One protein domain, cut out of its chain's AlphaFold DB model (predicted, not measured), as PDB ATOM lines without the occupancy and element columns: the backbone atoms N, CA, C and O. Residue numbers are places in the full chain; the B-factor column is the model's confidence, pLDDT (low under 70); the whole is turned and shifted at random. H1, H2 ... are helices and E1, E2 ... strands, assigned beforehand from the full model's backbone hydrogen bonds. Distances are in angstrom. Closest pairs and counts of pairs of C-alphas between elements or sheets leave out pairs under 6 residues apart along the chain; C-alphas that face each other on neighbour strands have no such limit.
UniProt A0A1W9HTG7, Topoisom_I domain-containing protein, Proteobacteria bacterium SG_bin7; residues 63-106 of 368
ATOM      1  N   ARG A  63     -28.062  44.431  39.632       51.19
ATOM      2  CA  ARG A  63     -28.076  42.995  39.983       51.19
ATOM      3  C   ARG A  63     -29.359  42.518  40.677       51.19
ATOM      4  O   ARG A  63     -29.725  41.354  40.525       51.19
ATOM      5  N   SER A  64     -30.034  43.376  41.442       63.38
ATOM      6  CA  SER A  64     -31.317  43.034  42.070       63.38
ATOM      7  C   SER A  64     -32.439  42.973  41.037       63.38
ATOM      8  O   SER A  64     -33.317  42.126  41.168       63.38
ATOM      9  N   ARG A  65     -32.373  43.815  39.995       67.56
ATOM     10  CA  ARG A  65     -33.377  43.890  38.928       67.56
ATOM     11  C   ARG A  65     -33.391  42.624  38.081       67.56
ATOM     12  O   ARG A  65     -34.423  41.972  38.010       67.56
ATOM     13  N   LYS A  66     -32.223  42.197  37.587       73.50
ATOM     14  CA  LYS A  66     -32.094  40.934  36.842       73.50
ATOM     15  C   LYS A  66     -32.651  39.739  37.625       73.50
ATOM     16  O   LYS A  66     -33.433  38.965  37.093       73.50
ATOM     17  N   ARG A  67     -32.312  39.635  38.916       79.00
ATOM     18  CA  ARG A  67     -32.840  38.589  39.809       79.00
ATOM     19  C   ARG A  67     -34.370  38.585  39.860       79.00
ATOM     20  O   ARG A  67     -34.957  37.511  39.882       79.00
ATOM     21  N   PHE A  68     -35.008  39.752  39.925       80.62
ATOM     22  CA  PHE A  68     -36.468  39.857  39.970       80.62
ATOM     23  C   PHE A  68     -37.113  39.588  38.606       80.62
ATOM     24  O   PHE A  68     -38.120  38.885  38.552       80.62
ATOM     25  N   ASP A  69     -36.496  40.038  37.514       78.50
ATOM     26  CA  ASP A  69     -36.933  39.730  36.144       78.50
ATOM     27  C   ASP A  69     -36.857  38.219  35.845       78.50
ATOM     28  O   ASP A  69     -37.683  37.656  35.115       78.50
ATOM     29  N   ASP A  70     -35.885  37.531  36.449       83.62
ATOM     30  CA  ASP A  70     -35.714  36.080  36.367       83.62
ATOM     31  C   ASP A  70     -36.777  35.303  37.166       83.62
ATOM     32  O   ASP A  70     -36.997  34.121  36.890       83.62
ATOM     33  N   LEU A  71     -37.504  35.941  38.099       83.00
ATOM     34  CA  LEU A  71     -38.641  35.306  38.787       83.00
ATOM     35  C   LEU A  71     -39.849  35.097  37.863       83.00
ATOM     36  O   LEU A  71     -40.747  34.337  38.227       83.00
ATOM     37  N   LYS A  72     -39.876  35.751  36.689       86.56
ATOM     38  CA  LYS A  72     -40.961  35.664  35.692       86.56
ATOM     39  C   LYS A  72     -42.345  35.864  36.319       86.56
ATOM     40  O   LYS A  72     -43.275  35.098  36.063       86.56
ATOM     41  N   ILE A  73     -42.467  36.889  37.163       80.06
ATOM     42  CA  ILE A  73     -43.745  37.279  37.762       80.06
ATOM     43  C   ILE A  73     -44.674  37.771  36.639       80.06
ATOM     44  O   ILE A  73     -44.258  38.643  35.873       80.06
ATOM     45  N   PRO A  74     -45.901  37.229  36.499       84.94
ATOM     46  CA  PRO A  74     -46.847  37.704  35.493       84.94
ATOM     47  C   PRO A  74     -47.176  39.189  35.671       84.94
ATOM     48  O   PRO A  74     -47.365  39.653  36.792       84.94
ATOM     49  N   GLU A  75     -47.300  39.923  34.563       79.00
ATOM     50  CA  GLU A  75     -47.520  41.380  34.592       79.00
ATOM     51  C   GLU A  75     -48.828  41.791  35.285       79.00
ATOM     52  O   GLU A  75     -48.943  42.903  35.785       79.00
ATOM     53  N   ASN A  76     -49.818  40.897  35.330       80.25
ATOM     54  CA  ASN A  76     -51.118  41.137  35.952       80.25
ATOM     55  C   ASN A  76     -51.156  40.813  37.457       80.25
ATOM     56  O   ASN A  76     -52.245  40.760  38.032       80.25
ATOM     57  N   TYR A  77     -50.014  40.510  38.081       82.19
ATOM     58  CA  TYR A  77     -49.928  40.231  39.514       82.19
ATOM     59  C   TYR A  77     -49.518  41.498  40.263       82.19
ATOM     60  O   TYR A  77     -48.598  42.205  39.859       82.19
ATOM     61  N   ASN A  78     -50.163  41.753  41.398       79.38
ATOM     62  CA  ASN A  78     -49.809  42.854  42.282       79.38
ATOM     63  C   ASN A  78     -48.697  42.407  43.239       79.38
ATOM     64  O   ASN A  78     -48.958  41.697  44.211       79.38
ATOM     65  N   VAL A  79     -47.448  42.773  42.952       79.38
ATOM     66  CA  VAL A  79     -46.316  42.431  43.822       79.38
ATOM     67  C   VAL A  79     -46.306  43.336  45.044       79.38
ATOM     68  O   VAL A  79     -46.169  44.546  44.924       79.38
ATOM     69  N   VAL A  80     -46.389  42.732  46.224       81.88
ATOM     70  CA  VAL A  80     -46.446  43.458  47.502       81.88
ATOM     71  C   VAL A  80     -45.138  43.396  48.278       81.88
ATOM     72  O   VAL A  80     -44.938  44.172  49.206       81.88
ATOM     73  N   TRP A  81     -44.234  42.482  47.916       81.62
ATOM     74  CA  TRP A  81     -42.944  42.361  48.586       81.62
ATOM     75  C   TRP A  81     -41.891  41.693  47.703       81.62
ATOM     76  O   TRP A  81     -42.171  40.710  47.019       81.62
ATOM     77  N   PHE A  82     -40.656  42.181  47.800       80.81
ATOM     78  CA  PHE A  82     -39.457  41.519  47.298       80.81
ATOM     79  C   PHE A  82     -38.458  41.341  48.435       80.81
ATOM     80  O   PHE A  82     -38.256  42.243  49.245       80.81
ATOM     81  N   SER A  83     -37.761  40.208  48.458       80.44
ATOM     82  CA  SER A  83     -36.721  39.996  49.455       80.44
ATOM     83  C   SER A  83     -35.486  40.860  49.168       80.44
ATOM     84  O   SER A  83     -34.892  40.760  48.076       80.44
ATOM     85  N   PRO A  84     -34.995  41.632  50.157       75.94
ATOM     86  CA  PRO A  84     -33.735  42.356  50.024       75.94
ATOM     87  C   PRO A  84     -32.535  41.399  49.942       75.94
ATOM     88  O   PRO A  84     -31.508  41.742  49.358       75.94
ATOM     89  N   ASN A  85     -32.660  40.175  50.466       77.88
ATOM     90  CA  ASN A  85     -31.581  39.195  50.500       77.88
ATOM     91  C   ASN A  85     -31.741  38.147  49.383       77.88
ATOM     92  O   ASN A  85     -32.751  37.448  49.279       77.88
ATOM     93  N   LYS A  86     -30.706  38.000  48.550       80.81
ATOM     94  CA  LYS A  86     -30.667  37.023  47.448       80.81
ATOM     95  C   LYS A  86     -30.733  35.563  47.897       80.81
ATOM     96  O   LYS A  86     -31.106  34.725  47.094       80.81
ATOM     97  N   ASN A  87     -30.416  35.266  49.153       79.00
ATOM     98  CA  ASN A  87     -30.334  33.899  49.661       79.00
ATOM     99  C   ASN A  87     -31.594  33.448  50.420       79.00
ATOM    100  O   ASN A  87     -31.644  32.312  50.884       79.00
ATOM    101  N   THR A  88     -32.615  34.297  50.584       81.19
ATOM    102  CA  THR A  88     -33.859  33.864  51.241       81.19
ATOM    103  C   THR A  88     -34.636  32.906  50.350       81.19
ATOM    104  O   THR A  88     -34.701  33.067  49.131       81.19
ATOM    105  N   HIS A  89     -35.287  31.923  50.967       77.69
ATOM    106  CA  HIS A  89     -36.060  30.927  50.237       77.69
ATOM    107  C   HIS A  89     -37.240  31.542  49.461       77.69
ATOM    108  O   HIS A  89     -37.474  31.141  48.321       77.69
ATOM    109  N   ILE A  90     -37.927  32.550  50.014       86.62
ATOM    110  CA  ILE A  90     -38.905  33.382  49.289       86.62
ATOM    111  C   ILE A  90     -38.193  34.645  48.788       86.62
ATOM    112  O   ILE A  90     -37.492  35.315  49.546       86.62
ATOM    113  N   GLN A  91     -38.359  34.945  47.503       87.88
ATOM    114  CA  GLN A  91     -37.778  36.089  46.801       87.88
ATOM    115  C   GLN A  91     -38.807  37.180  46.483       87.88
ATOM    116  O   GLN A  91     -38.420  38.344  46.431       87.88
ATOM    117  N   ALA A  92     -40.085  36.834  46.310       86.25
ATOM    118  CA  ALA A  92     -41.168  37.810  46.207       86.25
ATOM    119  C   ALA A  92     -42.502  37.254  46.722       86.25
ATOM    120  O   ALA A  92     -42.724  36.039  46.727       86.25
ATOM    121  N   LEU A  93     -43.394  38.159  47.114       86.25
ATOM    122  CA  LEU A  93     -44.793  37.907  47.435       86.25
ATOM    123  C   LEU A  93     -45.651  38.801  46.543       86.25
ATOM    124  O   LEU A  93     -45.429  40.009  46.483       86.25
ATOM    125  N   ALA A  94     -46.640  38.220  45.883       84.56
ATOM    126  CA  ALA A  94     -47.598  38.953  45.071       84.56
ATOM    127  C   ALA A  94     -49.019  38.476  45.351       84.56
ATOM    128  O   ALA A  94     -49.213  37.413  45.932       84.56
ATOM    129  N   PHE A  95     -50.007  39.229  44.902       81.12
ATOM    130  CA  PHE A  95     -51.375  38.766  44.755       81.12
ATOM    131  C   PHE A  95     -51.665  38.581  43.268       81.12
ATOM    132  O   PHE A  95     -51.321  39.439  42.456       81.12
ATOM    133  N   ASP A  96     -52.249  37.448  42.889       81.81
ATOM    134  CA  ASP A  96     -52.694  37.259  41.511       81.81
ATOM    135  C   ASP A  96     -53.923  38.126  41.189       81.81
ATOM    136  O   ASP A  96     -54.476  38.815  42.047       81.81
ATOM    137  N   SER A  97     -54.377  38.082  39.935       77.00
ATOM    138  CA  SER A  97     -55.532  38.859  39.465       77.00
ATOM    139  C   SER A  97     -56.852  38.545  40.181       77.00
ATOM    140  O   SER A  97     -57.839  39.235  39.944       77.00
ATOM    141  N   ASN A  98     -56.903  37.484  40.988       69.06
ATOM    142  CA  ASN A  98     -58.063  37.123  41.797       69.06
ATOM    143  C   ASN A  98     -57.840  37.449  43.287       69.06
ATOM    144  O   ASN A  98     -58.611  37.003  44.126       69.06
ATOM    145  N   GLY A  99     -56.786  38.198  43.633       70.88
ATOM    146  CA  GLY A  99     -56.486  38.575  45.015       70.88
ATOM    147  C   GLY A  99     -55.872  37.450  45.848       70.88
ATOM    148  O   GLY A  99     -55.778  37.578  47.067       70.88
ATOM    149  N   LYS A 100     -55.419  36.349  45.234       72.75
ATOM    150  CA  LYS A 100     -54.796  35.241  45.966       72.75
ATOM    151  C   LYS A 100     -53.299  35.463  46.123       72.75
ATOM    152  O   LYS A 100     -52.599  35.753  45.159       72.75
ATOM    153  N   LYS A 101     -52.797  35.261  47.343       84.38
ATOM    154  CA  LYS A 101     -51.375  35.381  47.691       84.38
ATOM    155  C   LYS A 101     -50.532  34.314  46.970       84.38
ATOM    156  O   LYS A 101     -50.822  33.120  47.047       84.38
ATOM    157  N   GLN A 102     -49.471  34.747  46.299       86.88
ATOM    158  CA  GLN A 102     -48.547  33.957  45.489       86.88
ATOM    159  C   GLN A 102     -47.103  34.198  45.935       86.88
ATOM    160  O   GLN A 102     -46.659  35.337  46.068       86.88
ATOM    161  N   TYR A 103     -46.354  33.113  46.129       90.06
ATOM    162  CA  TYR A 103     -44.959  33.149  46.571       90.06
ATOM    163  C   TYR A 103     -44.017  32.804  45.418       90.06
ATOM    164  O   TYR A 103     -44.142  31.744  44.801       90.06
ATOM    165  N   PHE A 104     -43.016  33.648  45.191       86.94
ATOM    166  CA  PHE A 104     -41.930  33.397  44.249       86.94
ATOM    167  C   PHE A 104     -40.685  33.004  45.033       86.94
ATOM    168  O   PHE A 104     -40.240  33.739  45.912       86.94
ATOM    169  N   TYR A 105     -40.141  31.825  44.747       86.31
ATOM    170  CA  TYR A 105     -39.041  31.235  45.509       86.31
ATOM    171  C   TYR A 105     -37.708  31.371  44.781       86.31
ATOM    172  O   TYR A 105     -37.663  31.433  43.554       86.31
ATOM    173  N   HIS A 106     -36.612  31.338  45.539       84.69
ATOM    174  CA  HIS A 106     -35.274  31.250  44.966       84.69
ATOM    175  C   HIS A 106     -35.118  29.957  44.131       84.69
ATOM    176  O   HIS A 106     -35.547  28.894  44.595       84.69
TER     177      HIS A 106
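Overview. This is residues 63 to 106 of the 368 residues of the protein "Topoisom_I domain-containing protein" of Proteobacteria bacterium SG_bin7 (UniProt A0A1W9HTG7). A small sheet of three strands, E1, E2 and E3, zigzags side by side, and the short helix H1 grazes it with residues 64 to 68. The printed part has 44 residues, in the order H1, E1, E2, E3. The antiparallel sheet is a meander, each strand the antiparallel neighbour of the one before; the class is mixed. It is compact, with a radius of gyration of the C-alphas of 10.0 A, and elongated, 29 by 17 by 13 A.

Along the chain. E2, residues 90 to 95, is 14.3 A long; E1 is residues 78 to 82 and E3 residues 101 to 105. H1, residues 63 to 69, begins at C-alpha 63 (-28.076, 42.995, 39.983); E3 ends at C-alpha 105 (-39.041, 31.235, 45.509).

Arrangement. E2 forms hairpins with E1, N 78 to O 95 being 2.8 A, and E3, N 91 to O 104 being 2.7 A. The closest C-alphas of H1 and E2, Phe 68 and Gln 91, are 7.9 A apart. In H1 every O i to N i+4 pair is within hydrogen-bond range.

Size, cuts and confidence. The printed part has no cut. The farthest C-alphas, Arg 63 and Asn 98, are 30.6 A apart. Residues 63 to 65 and 98 have pLDDT under 70.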